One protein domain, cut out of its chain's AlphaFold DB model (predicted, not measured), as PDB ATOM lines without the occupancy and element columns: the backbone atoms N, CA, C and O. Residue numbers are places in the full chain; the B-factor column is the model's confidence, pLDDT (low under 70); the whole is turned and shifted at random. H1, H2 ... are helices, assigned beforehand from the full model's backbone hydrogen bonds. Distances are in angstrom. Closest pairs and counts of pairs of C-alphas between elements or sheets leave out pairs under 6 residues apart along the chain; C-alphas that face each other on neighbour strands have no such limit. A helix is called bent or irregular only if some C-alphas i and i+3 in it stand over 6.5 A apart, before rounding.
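Overview. This is residues 128 to 233 of the 264 residues of a protein of Capitella teleta (UniProt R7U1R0). One long helix, H1, makes one side of a rod; the bent helix H2 folds back beside it, with its second arm H2b crossing the beginning of H1, and H3 turns back again to pack on both arms of H2, with no contact to H1. The bundle is open on the side of H1, and residues 162 to 168, of which 162 to 164 belong to H1, stick out at one end. The printed part has 106 residues with three named helices, in the order H1, H2, H3, and no named strand; the class is all helix. It is only just loose, close to extended, with a radius of gyration of the C-alphas of 19.1 A and spans of 63 by 27 by 19 A.

Along the chain. H1, residues 129 to 164, is 51.1 A long and begins at C-alpha 129 (-100.568, -24.939, 173.972). H2, residues 175 to 206, was assigned as one helix by its hydrogen bonds but is bent, with C-alphas 190 and 193 6.9 A apart; its arms are H2a, residues 175 to 190, 22.9 A, and H2b, residues 193 to 206, 20.1 A. H3, residues 215 to 233, measures 28.6 A and ends at C-alpha 233 (-87.002, -48.620, 186.913).

Arrangement. H1, H2a, H2b and H3 form a bundle, a group of helices and arms. H1 touches H2b with residues 132 to 136 alone, at a steep tilt of 44 degrees, opposite ways; the closest C-alphas, of Leu 132 and Leu 202, are 7.4 A apart. H1 and H2a are near each other, and H1 and H3 are apart. H2a and H2b stand at a steep tilt of 46 degrees. H2b and H3 touch as a helical hairpin, at a steep tilt of 40 degrees, closest at the C-alphas of Tyr 194 and Thr 224, 4.6 A. H3 touches H2a with residues 227 to 231 alone, opposite ways at a shallow tilt of 15 degrees; the closest C-alphas, of Phe 190 and Gly 228, are 4.8 A apart. Each O i to N i+4 pair is within hydrogen-bond range in H1, H2a and H2b, and 11 of 15 in H3.

Size, cuts and confidence. The two C-alphas farthest apart, of Thr 167 and Asp 211, are 63.4 A apart. The printed part has no cut, and both links are short. Mean pLDDT of the printed part is 74.5; residues 128 to 135, 157 to 158, 160 to 176 and 208 to 213 are under 70.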
ATOM      1  N   THR A 128    -100.491 -23.697 178.529       54.34
ATOM      2  CA  THR A 128    -100.236 -23.031 177.262       54.34
ATOM      3  C   THR A 128     -99.983 -24.122 176.236       54.34
ATOM      4  O   THR A 128     -99.126 -24.991 176.417       54.34
ATOM      5  N   PHE A 129    -100.741 -24.081 175.144       57.31
ATOM      6  CA  PHE A 129    -100.568 -24.939 173.972       57.31
ATOM      7  C   PHE A 129     -99.086 -25.198 173.650       57.31
ATOM      8  O   PHE A 129     -98.696 -26.311 173.312       57.31
ATOM      9  N   GLN A 130     -98.246 -24.181 173.849       52.25
ATOM     10  CA  GLN A 130     -96.799 -24.225 173.713       52.25
ATOM     11  C   GLN A 130     -96.105 -25.280 174.598       52.25
ATOM     12  O   GLN A 130     -95.254 -26.005 174.086       52.25
ATOM     13  N   GLY A 131     -96.453 -25.423 175.880       57.56
ATOM     14  CA  GLY A 131     -95.892 -26.450 176.770       57.56
ATOM     15  C   GLY A 131     -96.303 -27.867 176.361       57.56
ATOM     16  O   GLY A 131     -95.458 -28.760 176.247       57.56
ATOM     17  N   LEU A 132     -97.586 -28.049 176.026       63.03
ATOM     18  CA  LEU A 132     -98.139 -29.330 175.568       63.03
ATOM     19  C   LEU A 132     -97.539 -29.759 174.216       63.03
ATOM     20  O   LEU A 132     -97.141 -30.913 174.034       63.03
ATOM     21  N   PHE A 133     -97.416 -28.813 173.283       63.62
ATOM     22  CA  PHE A 133     -96.845 -29.029 171.957       63.62
ATOM     23  C   PHE A 133     -95.336 -29.283 172.017       63.62
ATOM     24  O   PHE A 133     -94.833 -30.154 171.309       63.62
ATOM     25  N   THR A 134     -94.607 -28.582 172.892       67.00
ATOM     26  CA  THR A 134     -93.159 -28.781 173.058       67.00
ATOM     27  C   THR A 134     -92.860 -30.168 173.623       67.00
ATOM     28  O   THR A 134     -92.016 -30.875 173.075       67.00
ATOM     29  N   GLY A 135     -93.588 -30.612 174.654       66.62
ATOM     30  CA  GLY A 135     -93.396 -31.941 175.244       66.62
ATOM     31  C   GLY A 135     -93.699 -33.083 174.267       66.62
ATOM     32  O   GLY A 135     -92.882 -33.991 174.085       66.62
ATOM     33  N   TYR A 136     -94.844 -33.018 173.580       74.81
ATOM     34  CA  TYR A 136     -95.230 -34.033 172.596       74.81
ATOM     35  C   TYR A 136     -94.346 -34.010 171.347       74.81
ATOM     36  O   TYR A 136     -93.898 -35.057 170.878       74.81
ATOM     37  N   GLY A 137     -94.040 -32.818 170.831       72.12
ATOM     38  CA  GLY A 137     -93.179 -32.631 169.667       72.12
ATOM     39  C   GLY A 137     -91.776 -33.187 169.897       72.12
ATOM     40  O   GLY A 137     -91.273 -33.944 169.065       72.12
ATOM     41  N   VAL A 138     -91.170 -32.901 171.055       73.81
ATOM     42  CA  VAL A 138     -89.865 -33.463 171.436       73.81
ATOM     43  C   VAL A 138     -89.919 -34.989 171.484       73.81
ATOM     44  O   VAL A 138     -89.011 -35.639 170.965       73.81
ATOM     45  N   TYR A 139     -90.985 -35.586 172.021       76.88
ATOM     46  CA  TYR A 139     -91.126 -37.042 172.018       76.88
ATOM     47  C   TYR A 139     -91.201 -37.635 170.609       76.88
ATOM     48  O   TYR A 139     -90.501 -38.607 170.323       76.88
ATOM     49  N   ILE A 140     -92.009 -37.058 169.713       78.94
ATOM     50  CA  ILE A 140     -92.103 -37.529 168.323       78.94
ATOM     51  C   ILE A 140     -90.743 -37.426 167.632       78.94
ATOM     52  O   ILE A 140     -90.329 -38.368 166.953       78.94
ATOM     53  N   ILE A 141     -90.008 -36.333 167.857       78.12
ATOM     54  CA  ILE A 141     -88.645 -36.156 167.346       78.12
ATOM     55  C   ILE A 141     -87.722 -37.251 167.889       78.12
ATOM     56  O   ILE A 141     -87.017 -37.887 167.104       78.12
ATOM     57  N   VAL A 142     -87.733 -37.507 169.200       78.12
ATOM     58  CA  VAL A 142     -86.922 -38.562 169.824       78.12
ATOM     59  C   VAL A 142     -87.281 -39.927 169.240       78.12
ATOM     60  O   VAL A 142     -86.395 -40.636 168.773       78.12
ATOM     61  N   CYS A 143     -88.565 -40.279 169.163       76.81
ATOM     62  CA  CYS A 143     -89.027 -41.530 168.564       76.81
ATOM     63  C   CYS A 143     -88.606 -41.676 167.104       76.81
ATOM     64  O   CYS A 143     -88.113 -42.735 166.722       76.81
ATOM     65  N   ALA A 144     -88.738 -40.624 166.294       77.44
ATOM     66  CA  ALA A 144     -88.307 -40.634 164.901       77.44
ATOM     67  C   ALA A 144     -86.793 -40.863 164.782       77.44
ATOM     68  O   ALA A 144     -86.358 -41.693 163.982       77.44
ATOM     69  N   HIS A 145     -85.987 -40.198 165.616       80.31
ATOM     70  CA  HIS A 145     -84.537 -40.397 165.651       80.31
ATOM     71  C   HIS A 145     -84.166 -41.810 166.097       80.31
ATOM     72  O   HIS A 145     -83.310 -42.440 165.477       80.31
ATOM     73  N   LEU A 146     -84.828 -42.336 167.128       77.88
ATOM     74  CA  LEU A 146     -84.640 -43.712 167.571       77.88
ATOM     75  C   LEU A 146     -84.989 -44.673 166.425       77.88
ATOM     76  O   LEU A 146     -84.131 -45.430 165.977       77.88
ATOM     77  N   ILE A 147     -86.188 -44.596 165.853       81.12
ATOM     78  CA  ILE A 147     -86.598 -45.464 164.741       81.12
ATOM     79  C   ILE A 147     -85.621 -45.361 163.560       81.12
ATOM     80  O   ILE A 147     -85.245 -46.390 163.004       81.12
ATOM     81  N   ALA A 148     -85.140 -44.167 163.207       79.19
ATOM     82  CA  ALA A 148     -84.175 -43.982 162.123       79.19
ATOM     83  C   ALA A 148     -82.809 -44.621 162.432       79.19
ATOM     84  O   ALA A 148     -82.266 -45.358 161.604       79.19
ATOM     85  N   ILE A 149     -82.256 -44.382 163.625       78.44
ATOM     86  CA  ILE A 149     -80.958 -44.928 164.046       78.44
ATOM     87  C   ILE A 149     -81.033 -46.455 164.135       78.44
ATOM     88  O   ILE A 149     -80.208 -47.149 163.539       78.44
ATOM     89  N   TYR A 150     -82.042 -47.002 164.815       70.38
ATOM     90  CA  TYR A 150     -82.183 -48.451 164.993       70.38
ATOM     91  C   TYR A 150     -82.669 -49.155 163.739       70.38
ATOM     92  O   TYR A 150     -82.227 -50.269 163.475       70.38
ATOM     93  N   GLY A 151     -83.509 -48.511 162.933       75.25
ATOM     94  CA  GLY A 151     -83.880 -48.993 161.610       75.25
ATOM     95  C   GLY A 151     -82.646 -49.129 160.726       75.25
ATOM     96  O   GLY A 151     -82.429 -50.185 160.137       75.25
ATOM     97  N   ARG A 152     -81.761 -48.122 160.718       77.06
ATOM     98  CA  ARG A 152     -80.492 -48.176 159.980       77.06
ATOM     99  C   ARG A 152     -79.565 -49.265 160.519       77.06
ATOM    100  O   ARG A 152     -79.055 -50.061 159.736       77.06
ATOM    101  N   ILE A 153     -79.381 -49.357 161.836       77.25
ATOM    102  CA  ILE A 153     -78.545 -50.394 162.462       77.25
ATOM    103  C   ILE A 153     -79.110 -51.795 162.178       77.25
ATOM    104  O   ILE A 153     -78.384 -52.674 161.718       77.25
ATOM    105  N   GLY A 154     -80.407 -52.004 162.388       72.69
ATOM    106  CA  GLY A 154     -81.096 -53.265 162.134       72.69
ATOM    107  C   GLY A 154     -81.046 -53.664 160.662       72.69
ATOM    108  O   GLY A 154     -80.749 -54.816 160.355       72.69
ATOM    109  N   PHE A 155     -81.239 -52.711 159.749       76.12
ATOM    110  CA  PHE A 155     -81.128 -52.941 158.312       76.12
ATOM    111  C   PHE A 155     -79.700 -53.302 157.904       76.12
ATOM    112  O   PHE A 155     -79.509 -54.265 157.167       76.12
ATOM    113  N   THR A 156     -78.684 -52.600 158.421       75.31
ATOM    114  CA  THR A 156     -77.278 -52.956 158.161       75.31
ATOM    115  C   THR A 156     -76.940 -54.347 158.696       75.31
ATOM    116  O   THR A 156     -76.376 -55.149 157.957       75.31
ATOM    117  N   ALA A 157     -77.386 -54.693 159.907       69.50
ATOM    118  CA  ALA A 157     -77.198 -56.020 160.488       69.50
ATOM    119  C   ALA A 157     -77.960 -57.115 159.717       69.50
ATOM    120  O   ALA A 157     -77.460 -58.228 159.558       69.50
ATOM    121  N   PHE A 158     -79.157 -56.820 159.204       69.94
ATOM    122  CA  PHE A 158     -79.948 -57.754 158.400       69.94
ATOM    123  C   PHE A 158     -79.360 -57.950 156.996       69.94
ATOM    124  O   PHE A 158     -79.255 -59.079 156.517       69.94
ATOM    125  N   ALA A 159     -78.910 -56.872 156.353       73.44
ATOM    126  CA  ALA A 159     -78.212 -56.918 155.074       73.44
ATOM    127  C   ALA A 159     -76.878 -57.674 155.192       73.44
ATOM    128  O   ALA A 159     -76.543 -58.473 154.318       73.44
ATOM    129  N   GLN A 160     -76.151 -57.486 156.297       69.44
ATOM    130  CA  GLN A 160     -74.965 -58.275 156.632       69.44
ATOM    131  C   GLN A 160     -75.320 -59.746 156.880       69.44
ATOM    132  O   GLN A 160     -74.663 -60.616 156.321       69.44
ATOM    133  N   ARG A 161     -76.408 -60.054 157.607       64.25
ATOM    134  CA  ARG A 161     -76.897 -61.437 157.782       64.25
ATOM    135  C   ARG A 161     -77.230 -62.126 156.463       64.25
ATOM    136  O   ARG A 161     -76.908 -63.298 156.323       64.25
ATOM    137  N   ARG A 162     -77.829 -61.425 155.495       63.47
ATOM    138  CA  ARG A 162     -78.107 -61.988 154.161       63.47
ATOM    139  C   ARG A 162     -76.832 -62.319 153.379       63.47
ATOM    140  O   ARG A 162     -76.818 -63.306 152.657       63.47
ATOM    141  N   LYS A 163     -75.765 -61.530 153.539       64.50
ATOM    142  CA  LYS A 163     -74.464 -61.774 152.888       64.50
ATOM    143  C   LYS A 163     -73.647 -62.862 153.594       64.50
ATOM    144  O   LYS A 163     -72.995 -63.658 152.934       64.50
ATOM    145  N   ILE A 164     -73.726 -62.920 154.923       57.47
ATOM    146  CA  ILE A 164     -73.018 -63.895 155.762       57.47
ATOM    147  C   ILE A 164     -73.744 -65.249 155.778       57.47
ATOM    148  O   ILE A 164     -73.109 -66.266 155.953       57.47
ATOM    149  N   GLN A 165     -75.046 -65.346 155.487       54.41
ATOM    150  CA  GLN A 165     -75.709 -66.653 155.304       54.41
ATOM    151  C   GLN A 165     -75.085 -67.529 154.196       54.41
ATOM    152  O   GLN A 165     -75.315 -68.734 154.196       54.41
ATOM    153  N   ALA A 166     -74.280 -66.951 153.297       57.56
ATOM    154  CA  ALA A 166     -73.498 -67.682 152.298       57.56
ATOM    155  C   ALA A 166     -72.175 -68.278 152.842       57.56
ATOM    156  O   ALA A 166     -71.514 -69.027 152.133       57.56
ATOM    157  N   THR A 167     -71.769 -67.956 154.076       56.56
ATOM    158  CA  THR A 167     -70.544 -68.442 154.741       56.56
ATOM    159  C   THR A 167     -70.825 -68.650 156.237       56.56
ATOM    160  O   THR A 167     -71.132 -67.703 156.940       56.56
ATOM    161  N   ASP A 168     -70.734 -69.884 156.737       53.16
ATOM    162  CA  ASP A 168     -71.250 -70.407 158.031       53.16
ATOM    163  C   ASP A 168     -70.781 -69.721 159.352       53.16
ATOM    164  O   ASP A 168     -70.947 -70.238 160.455       53.16
ATOM    165  N   HIS A 169     -70.215 -68.517 159.303       55.47
ATOM    166  CA  HIS A 169     -69.764 -67.758 160.466       55.47
ATOM    167  C   HIS A 169     -70.821 -66.753 160.939       55.47
ATOM    168  O   HIS A 169     -70.810 -65.572 160.600       55.47
ATOM    169  N   ARG A 170     -71.752 -67.213 161.783       56.50
ATOM    170  CA  ARG A 170     -72.690 -66.330 162.497       56.50
ATOM    171  C   ARG A 170     -71.995 -65.635 163.668       56.50
ATOM    172  O   ARG A 170     -71.936 -66.192 164.762       56.50
ATOM    173  N   GLU A 171     -71.566 -64.390 163.495       58.56
ATOM    174  CA  GLU A 171     -71.196 -63.570 164.652       58.56
ATOM    175  C   GLU A 171     -72.459 -63.081 165.391       58.56
ATOM    176  O   GLU A 171     -73.353 -62.468 164.791       58.56
ATOM    177  N   PRO A 172     -72.606 -63.376 166.695       60.94
ATOM    178  CA  PRO A 172     -73.749 -62.914 167.464       60.94
ATOM    179  C   PRO A 172     -73.722 -61.382 167.604       60.94
ATOM    180  O   PRO A 172     -72.651 -60.797 167.759       60.94
ATOM    181  N   PRO A 173     -74.893 -60.710 167.632       63.84
ATOM    182  CA  PRO A 173     -74.946 -59.266 167.838       63.84
ATOM    183  C   PRO A 173     -74.253 -58.889 169.147       63.84
ATOM    184  O   PRO A 173     -74.441 -59.577 170.161       63.84
ATOM    185  N   SER A 174     -73.477 -57.801 169.106       69.62
ATOM    186  CA  SER A 174     -72.649 -57.360 170.227       69.62
ATOM    187  C   SER A 174     -73.483 -57.207 171.502       69.62
ATOM    188  O   SER A 174     -74.660 -56.832 171.476       69.62
ATOM    189  N   LYS A 175     -72.877 -57.512 172.654       69.69
ATOM    190  CA  LYS A 175     -73.555 -57.412 173.958       69.69
ATOM    191  C   LYS A 175     -74.105 -55.999 174.198       69.69
ATOM    192  O   LYS A 175     -75.228 -55.873 174.674       69.69
ATOM    193  N   ALA A 176     -73.363 -54.970 173.783       67.31
ATOM    194  CA  ALA A 176     -73.789 -53.574 173.846       67.31
ATOM    195  C   ALA A 176     -75.068 -53.319 173.033       67.31
ATOM    196  O   ALA A 176     -76.014 -52.739 173.556       67.31
ATOM    197  N   MET A 177     -75.149 -53.840 171.802       71.44
ATOM    198  CA  MET A 177     -76.337 -53.701 170.954       71.44
ATOM    199  C   MET A 177     -77.572 -54.368 171.574       71.44
ATOM    200  O   MET A 177     -78.675 -53.831 171.510       71.44
ATOM    201  N   ARG A 178     -77.395 -55.529 172.218       74.88
ATOM    202  CA  ARG A 178     -78.494 -56.221 172.913       74.88
ATOM    203  C   ARG A 178     -79.007 -55.426 174.111       74.88
ATOM    204  O   ARG A 178     -80.215 -55.374 174.319       74.88
ATOM    205  N   THR A 179     -78.112 -54.847 174.905       76.75
ATOM    206  CA  THR A 179     -78.486 -54.010 176.055       76.75
ATOM    207  C   THR A 179     -79.201 -52.748 175.591       76.75
ATOM    208  O   THR A 179     -80.279 -52.438 176.086       76.75
ATOM    209  N   LEU A 180     -78.656 -52.085 174.573       75.56
ATOM    210  CA  LEU A 180     -79.230 -50.882 173.987       75.56
ATOM    211  C   LEU A 180     -80.640 -51.127 173.421       75.56
ATOM    212  O   LEU A 180     -81.559 -50.363 173.701       75.56
ATOM    213  N   GLY A 181     -80.843 -52.247 172.718       79.19
ATOM    214  CA  GLY A 181     -82.166 -52.647 172.231       79.19
ATOM    215  C   GLY A 181     -83.186 -52.904 173.347       79.19
ATOM    216  O   GLY A 181     -84.363 -52.603 173.170       79.19
ATOM    217  N   LYS A 182     -82.756 -53.408 174.513       83.50
ATOM    218  CA  LYS A 182     -83.645 -53.593 175.674       83.50
ATOM    219  C   LYS A 182     -84.069 -52.265 176.295       83.50
ATOM    220  O   LYS A 182     -85.247 -52.108 176.584       83.50
ATOM    221  N   ILE A 183     -83.127 -51.336 176.484       83.06
ATOM    222  CA  ILE A 183     -83.398 -49.994 177.036       83.06
ATOM    223  C   ILE A 183     -84.413 -49.277 176.153       83.06
ATOM    224  O   ILE A 183     -85.406 -48.747 176.637       83.06
ATOM    225  N   LEU A 184     -84.211 -49.330 174.837       81.00
ATOM    226  CA  LEU A 184     -85.146 -48.725 173.900       81.00
ATOM    227  C   LEU A 184     -86.508 -49.399 173.863       81.00
ATOM    228  O   LEU A 184     -87.523 -48.712 173.819       81.00
ATOM    229  N   GLY A 185     -86.533 -50.733 173.833       84.06
ATOM    230  CA  GLY A 185     -87.785 -51.478 173.848       84.06
ATOM    231  C   GLY A 185     -88.598 -51.144 175.096       84.06
ATOM    232  O   GLY A 185     -89.793 -50.896 174.995       84.06
ATOM    233  N   SER A 186     -87.927 -51.054 176.246       88.75
ATOM    234  CA  SER A 186     -88.512 -50.584 177.502       88.75
ATOM    235  C   SER A 186     -89.075 -49.171 177.366       88.75
ATOM    236  O   SER A 186     -90.256 -48.971 177.642       88.75
ATOM    237  N   PHE A 187     -88.278 -48.218 176.869       85.88
ATOM    238  CA  PHE A 187     -88.726 -46.839 176.670       85.88
ATOM    239  C   PHE A 187     -90.013 -46.786 175.850       85.88
ATOM    240  O   PHE A 187     -90.993 -46.203 176.301       85.88
ATOM    241  N   LEU A 188     -90.050 -47.459 174.698       85.94
ATOM    242  CA  LEU A 188     -91.234 -47.480 173.846       85.94
ATOM    243  C   LEU A 188     -92.435 -48.119 174.553       85.94
ATOM    244  O   LEU A 188     -93.511 -47.540 174.533       85.94
ATOM    245  N   ILE A 189     -92.273 -49.272 175.205       89.50
ATOM    246  CA  ILE A 189     -93.387 -49.987 175.852       89.50
ATOM    247  C   ILE A 189     -94.007 -49.165 176.988       89.50
ATOM    248  O   ILE A 189     -95.229 -49.078 177.075       89.50
ATOM    249  N   PHE A 190     -93.184 -48.567 177.852       89.75
ATOM    250  CA  PHE A 190     -93.677 -47.843 179.026       89.75
ATOM    251  C   PHE A 190     -94.241 -46.467 178.684       89.75
ATOM    252  O   PHE A 190     -95.215 -46.037 179.296       89.75
ATOM    253  N   TRP A 191     -93.676 -45.786 177.692       87.31
ATOM    254  CA  TRP A 191     -94.133 -44.451 177.316       87.31
ATOM    255  C   TRP A 191     -95.276 -44.450 176.298       87.31
ATOM    256  O   TRP A 191     -96.059 -43.501 176.262       87.31
ATOM    257  N   PHE A 192     -95.422 -45.503 175.492       87.00
ATOM    258  CA  PHE A 192     -96.441 -45.562 174.442       87.00
ATOM    259  C   PHE A 192     -97.877 -45.285 174.929       87.00
ATOM    260  O   PHE A 192     -98.539 -44.458 174.299       87.00
ATOM    261  N   PRO A 193     -98.368 -45.867 176.045       89.75
ATOM    262  CA  PRO A 193     -99.714 -45.582 176.542       89.75
ATOM    263  C   PRO A 193     -99.928 -44.100 176.859       89.75
ATOM    264  O   PRO A 193    -100.957 -43.537 176.494       89.75
ATOM    265  N   TYR A 194     -98.934 -43.457 177.480       87.19
ATOM    266  CA  TYR A 194     -99.000 -42.036 177.815       87.19
ATOM    267  C   TYR A 194     -99.103 -41.180 176.564       87.19
ATOM    268  O   TYR A 194     -99.993 -40.346 176.461       87.19
ATOM    269  N   PHE A 195     -98.244 -41.420 175.575       85.12
ATOM    270  CA  PHE A 195     -98.243 -40.610 174.362       85.12
ATOM    271  C   PHE A 195     -99.476 -40.821 173.482       85.12
ATOM    272  O   PHE A 195     -99.876 -39.887 172.788       85.12
ATOM    273  N   LEU A 196    -100.119 -41.992 173.534       88.19
ATOM    274  CA  LEU A 196    -101.429 -42.185 172.913       88.19
ATOM    275  C   LEU A 196    -102.512 -41.349 173.607       88.19
ATOM    276  O   LEU A 196    -103.211 -40.587 172.941       88.19
ATOM    277  N   CYS A 197    -102.630 -41.459 174.933       86.31
ATOM    278  CA  CYS A 197    -103.621 -40.707 175.705       86.31
ATOM    279  C   CYS A 197    -103.391 -39.194 175.606       86.31
ATOM    280  O   CYS A 197    -104.333 -38.437 175.389       86.31
ATOM    281  N   PHE A 198    -102.137 -38.760 175.703       83.12
ATOM    282  CA  PHE A 198    -101.744 -37.362 175.591       83.12
ATOM    283  C   PHE A 198    -101.955 -36.813 174.176       83.12
ATOM    284  O   PHE A 198    -102.431 -35.695 174.018       83.12
ATOM    285  N   GLY A 199    -101.654 -37.596 173.134       84.12
ATOM    286  CA  GLY A 199    -101.923 -37.204 171.749       84.12
ATOM    287  C   GLY A 199    -103.418 -37.022 171.479       84.12
ATOM    288  O   GLY A 199    -103.814 -36.045 170.847       84.12
ATOM    289  N   TYR A 200    -104.258 -37.914 172.014       85.06
ATOM    290  CA  TYR A 200    -105.715 -37.766 171.951       85.06
ATOM    291  C   TYR A 200    -106.202 -36.537 172.730       85.06
ATOM    292  O   TYR A 200    -107.006 -35.759 172.221       85.06
ATOM    293  N   TYR A 201    -105.662 -36.308 173.929       80.56
ATOM    294  CA  TYR A 201    -105.945 -35.111 174.721       80.56
ATOM    295  C   TYR A 201    -105.586 -33.817 173.970       80.56
ATOM    296  O   TYR A 201    -106.393 -32.889 173.913       80.56
ATOM    297  N   LEU A 202    -104.411 -33.773 173.333       78.88
ATOM    298  CA  LEU A 202    -103.960 -32.641 172.522       78.88
ATOM    299  C   LEU A 202    -104.838 -32.434 171.280       78.88
ATOM    300  O   LEU A 202    -105.106 -31.296 170.905       78.88
ATOM    301  N   HIS A 203    -105.309 -33.515 170.652       83.19
ATOM    302  CA  HIS A 203    -106.248 -33.440 169.534       83.19
ATOM    303  C   HIS A 203    -107.569 -32.781 169.950       83.19
ATOM    304  O   HIS A 203    -107.999 -31.834 169.298       83.19
ATOM    305  N   LEU A 204    -108.170 -33.215 171.063       80.38
ATOM    306  CA  LEU A 204    -109.394 -32.595 171.588       80.38
ATOM    307  C   LEU A 204    -109.186 -31.113 171.929       80.38
ATOM    308  O   LEU A 204    -110.041 -30.283 171.625       80.38
ATOM    309  N   TYR A 205    -108.015 -30.778 172.482       74.50
ATOM    310  CA  TYR A 205    -107.635 -29.397 172.793       74.50
ATOM    311  C   TYR A 205    -107.550 -28.518 171.548       74.50
ATOM    312  O   TYR A 205    -108.102 -27.424 171.519       74.50
ATOM    313  N   LEU A 206    -106.913 -29.012 170.486       77.69
ATOM    314  CA  LEU A 206    -106.785 -28.295 169.216       77.69
ATOM    315  C   LEU A 206    -108.118 -28.078 168.493       77.69
ATOM    316  O   LEU A 206    -108.247 -27.120 167.732       77.69
ATOM    317  N   HIS A 207    -109.090 -28.964 168.703       80.62
ATOM    318  CA  HIS A 207    -110.395 -28.901 168.051       80.62
ATOM    319  C   HIS A 207    -111.465 -28.159 168.862       80.62
ATOM    320  O   HIS A 207    -112.597 -28.078 168.392       80.62
ATOM    321  N   ASN A 208    -111.114 -27.574 170.019       68.88
ATOM    322  CA  ASN A 208    -112.046 -26.865 170.904       68.88
ATOM    323  C   ASN A 208    -113.338 -27.666 171.150       68.88
ATOM    324  O   ASN A 208    -114.432 -27.106 171.092       68.88
ATOM    325  N   ASP A 209    -113.212 -28.972 171.412       69.06
ATOM    326  CA  ASP A 209    -114.338 -29.853 171.749       69.06
ATOM    327  C   ASP A 209    -114.299 -30.201 173.253       69.06
ATOM    328  O   ASP A 209    -113.880 -31.300 173.641       69.06
ATOM    329  N   PRO A 210    -114.634 -29.238 174.140       57.41
ATOM    330  CA  PRO A 210    -114.450 -29.390 175.577       57.41
ATOM    331  C   PRO A 210    -115.416 -30.396 176.208       57.41
ATOM    332  O   PRO A 210    -115.116 -30.951 177.269       57.41
ATOM    333  N   ASP A 211    -116.535 -30.683 175.544       58.44
ATOM    334  CA  ASP A 211    -117.555 -31.618 176.022       58.44
ATOM    335  C   ASP A 211    -117.039 -33.068 176.046       58.44
ATOM    336  O   ASP A 211    -117.557 -33.916 176.777       58.44
ATOM    337  N   GLN A 212    -115.953 -33.355 175.318       62.62
ATOM    338  CA  GLN A 212    -115.285 -34.656 175.332       62.62
ATOM    339  C   GLN A 212    -114.211 -34.808 176.420       62.62
ATOM    340  O   GLN A 212    -113.656 -35.904 176.581       62.62
ATOM    341  N   TYR A 213    -113.939 -33.773 177.230       68.75
ATOM    342  CA  TYR A 213    -113.057 -33.881 178.398       68.75
ATOM    343  C   TYR A 213    -113.723 -34.629 179.553       68.75
ATOM    344  O   TYR A 213    -113.999 -34.082 180.626       68.75
ATOM    345  N   SER A 214    -113.921 -35.930 179.360       73.19
ATOM    346  CA  SER A 214    -114.393 -36.793 180.431       73.19
ATOM    347  C   SER A 214    -113.367 -36.826 181.581       73.19
ATOM    348  O   SER A 214    -112.156 -36.913 181.343       73.19
ATOM    349  N   PRO A 215    -113.817 -36.811 182.851       71.25
ATOM    350  CA  PRO A 215    -112.954 -37.068 184.007       71.25
ATOM    351  C   PRO A 215    -112.144 -38.364 183.865       71.25
ATOM    352  O   PRO A 215    -111.006 -38.448 184.321       71.25
ATOM    353  N   LEU A 216    -112.707 -39.352 183.164       75.75
ATOM    354  CA  LEU A 216    -112.051 -40.612 182.845       75.75
ATOM    355  C   LEU A 216    -110.793 -40.411 181.986       75.75
ATOM    356  O   LEU A 216    -109.755 -40.979 182.307       75.75
ATOM    357  N   LEU A 217    -110.844 -39.587 180.933       79.69
ATOM    358  CA  LEU A 217    -109.672 -39.302 180.094       79.69
ATOM    359  C   LEU A 217    -108.543 -38.645 180.900       79.69
ATOM    360  O   LEU A 217    -107.380 -39.010 180.733       79.69
ATOM    361  N   ARG A 218    -108.884 -37.725 181.812       73.06
ATOM    362  CA  ARG A 218    -107.905 -37.106 182.719       73.06
ATOM    363  C   ARG A 218    -107.230 -38.151 183.606       73.06
ATOM    364  O   ARG A 218    -106.006 -38.185 183.679       73.06
ATOM    365  N   LEU A 219    -108.011 -39.057 184.196       77.50
ATOM    366  CA  LEU A 219    -107.470 -40.172 184.974       77.50
ATOM    367  C   LEU A 219    -106.538 -41.051 184.133       77.50
ATOM    368  O   LEU A 219    -105.453 -41.398 184.592       77.50
ATOM    369  N   TRP A 220    -106.905 -41.375 182.891       81.56
ATOM    370  CA  TRP A 220    -106.052 -42.168 182.002       81.56
ATOM    371  C   TRP A 220    -104.709 -41.496 181.708       81.56
ATOM    372  O   TRP A 220    -103.678 -42.165 181.784       81.56
ATOM    373  N   VAL A 221    -104.684 -40.193 181.420       80.56
ATOM    374  CA  VAL A 221    -103.426 -39.446 181.225       80.56
ATOM    375  C   VAL A 221    -102.564 -39.504 182.496       80.56
ATOM    376  O   VAL A 221    -101.378 -39.837 182.424       80.56
ATOM    377  N   SER A 222    -103.169 -39.305 183.668       74.75
ATOM    378  CA  SER A 222    -102.485 -39.372 184.967       74.75
ATOM    379  C   SER A 222    -101.976 -40.769 185.345       74.75
ATOM    380  O   SER A 222    -100.929 -40.894 185.972       74.75
ATOM    381  N   TYR A 223    -102.665 -41.846 184.967       82.38
ATOM    382  CA  TYR A 223    -102.173 -43.205 185.213       82.38
ATOM    383  C   TYR A 223    -101.098 -43.621 184.213       82.38
ATOM    384  O   TYR A 223    -100.123 -44.282 184.568       82.38
ATOM    385  N   THR A 224    -101.247 -43.231 182.951       85.75
ATOM    386  CA  THR A 224    -100.292 -43.611 181.908       85.75
ATOM    387  C   THR A 224     -98.950 -42.898 182.058       85.75
ATOM    388  O   THR A 224     -97.924 -43.514 181.774       85.75
ATOM    389  N   ILE A 225     -98.909 -41.668 182.590       81.62
ATOM    390  CA  ILE A 225     -97.634 -41.000 182.909       81.62
ATOM    391  C   ILE A 225     -96.862 -41.744 184.006       81.62
ATOM    392  O   ILE A 225     -95.645 -41.899 183.912       81.62
ATOM    393  N   ILE A 226     -97.568 -42.303 184.998       81.38
ATOM    394  CA  ILE A 226     -96.966 -43.152 186.035       81.38
ATOM    395  C   ILE A 226     -96.323 -44.386 185.396       81.38
ATOM    396  O   ILE A 226     -95.186 -44.720 185.727       81.38
ATOM    397  N   ILE A 227     -97.005 -45.024 184.438       86.12
ATOM    398  CA  ILE A 227     -96.451 -46.143 183.655       86.12
ATOM    399  C   ILE A 227     -95.186 -45.707 182.900       86.12
ATOM    400  O   ILE A 227     -94.199 -46.441 182.909       86.12
ATOM    401  N   GLY A 228     -95.167 -44.501 182.330       84.56
ATOM    402  CA  GLY A 228     -93.976 -43.916 181.706       84.56
ATOM    403  C   GLY A 228     -92.769 -43.875 182.648       84.56
ATOM    404  O   GLY A 228     -91.667 -44.268 182.262       84.56
ATOM    405  N   TYR A 229     -92.972 -43.516 183.919       81.00
ATOM    406  CA  TYR A 229     -91.894 -43.491 184.916       81.00
ATOM    407  C   TYR A 229     -91.343 -44.876 185.287       81.00
ATOM    408  O   TYR A 229     -90.173 -44.984 185.670       81.00
ATOM    409  N   PHE A 230     -92.095 -45.965 185.075       83.12
ATOM    410  CA  PHE A 230     -91.549 -47.327 185.207       83.12
ATOM    411  C   PHE A 230     -90.449 -47.639 184.180       83.12
ATOM    412  O   PHE A 230     -89.685 -48.594 184.370       83.12
ATOM    413  N   ASN A 231     -90.291 -46.821 183.133       85.75
ATOM    414  CA  ASN A 231     -89.157 -46.929 182.222       85.75
ATOM    415  C   ASN A 231     -87.809 -46.788 182.951       85.75
ATOM    416  O   ASN A 231     -86.898 -47.588 182.735       85.75
ATOM    417  N   SER A 232     -87.686 -45.817 183.858       80.62
ATOM    418  CA  SER A 232     -86.446 -45.603 184.614       80.62
ATOM    419  C   SER A 232     -86.136 -46.777 185.542       80.62
ATOM    420  O   SER A 232     -84.981 -47.189 185.669       80.62
ATOM    421  N   LEU A 233     -87.166 -47.396 186.129       79.94
ATOM    422  CA  LEU A 233     -87.002 -48.620 186.913       79.94
ATOM    423  C   LEU A 233     -86.528 -49.789 186.033       79.94
ATOM    424  O   LEU A 233     -85.640 -50.555 186.409       79.94
TER     425      LEU A 233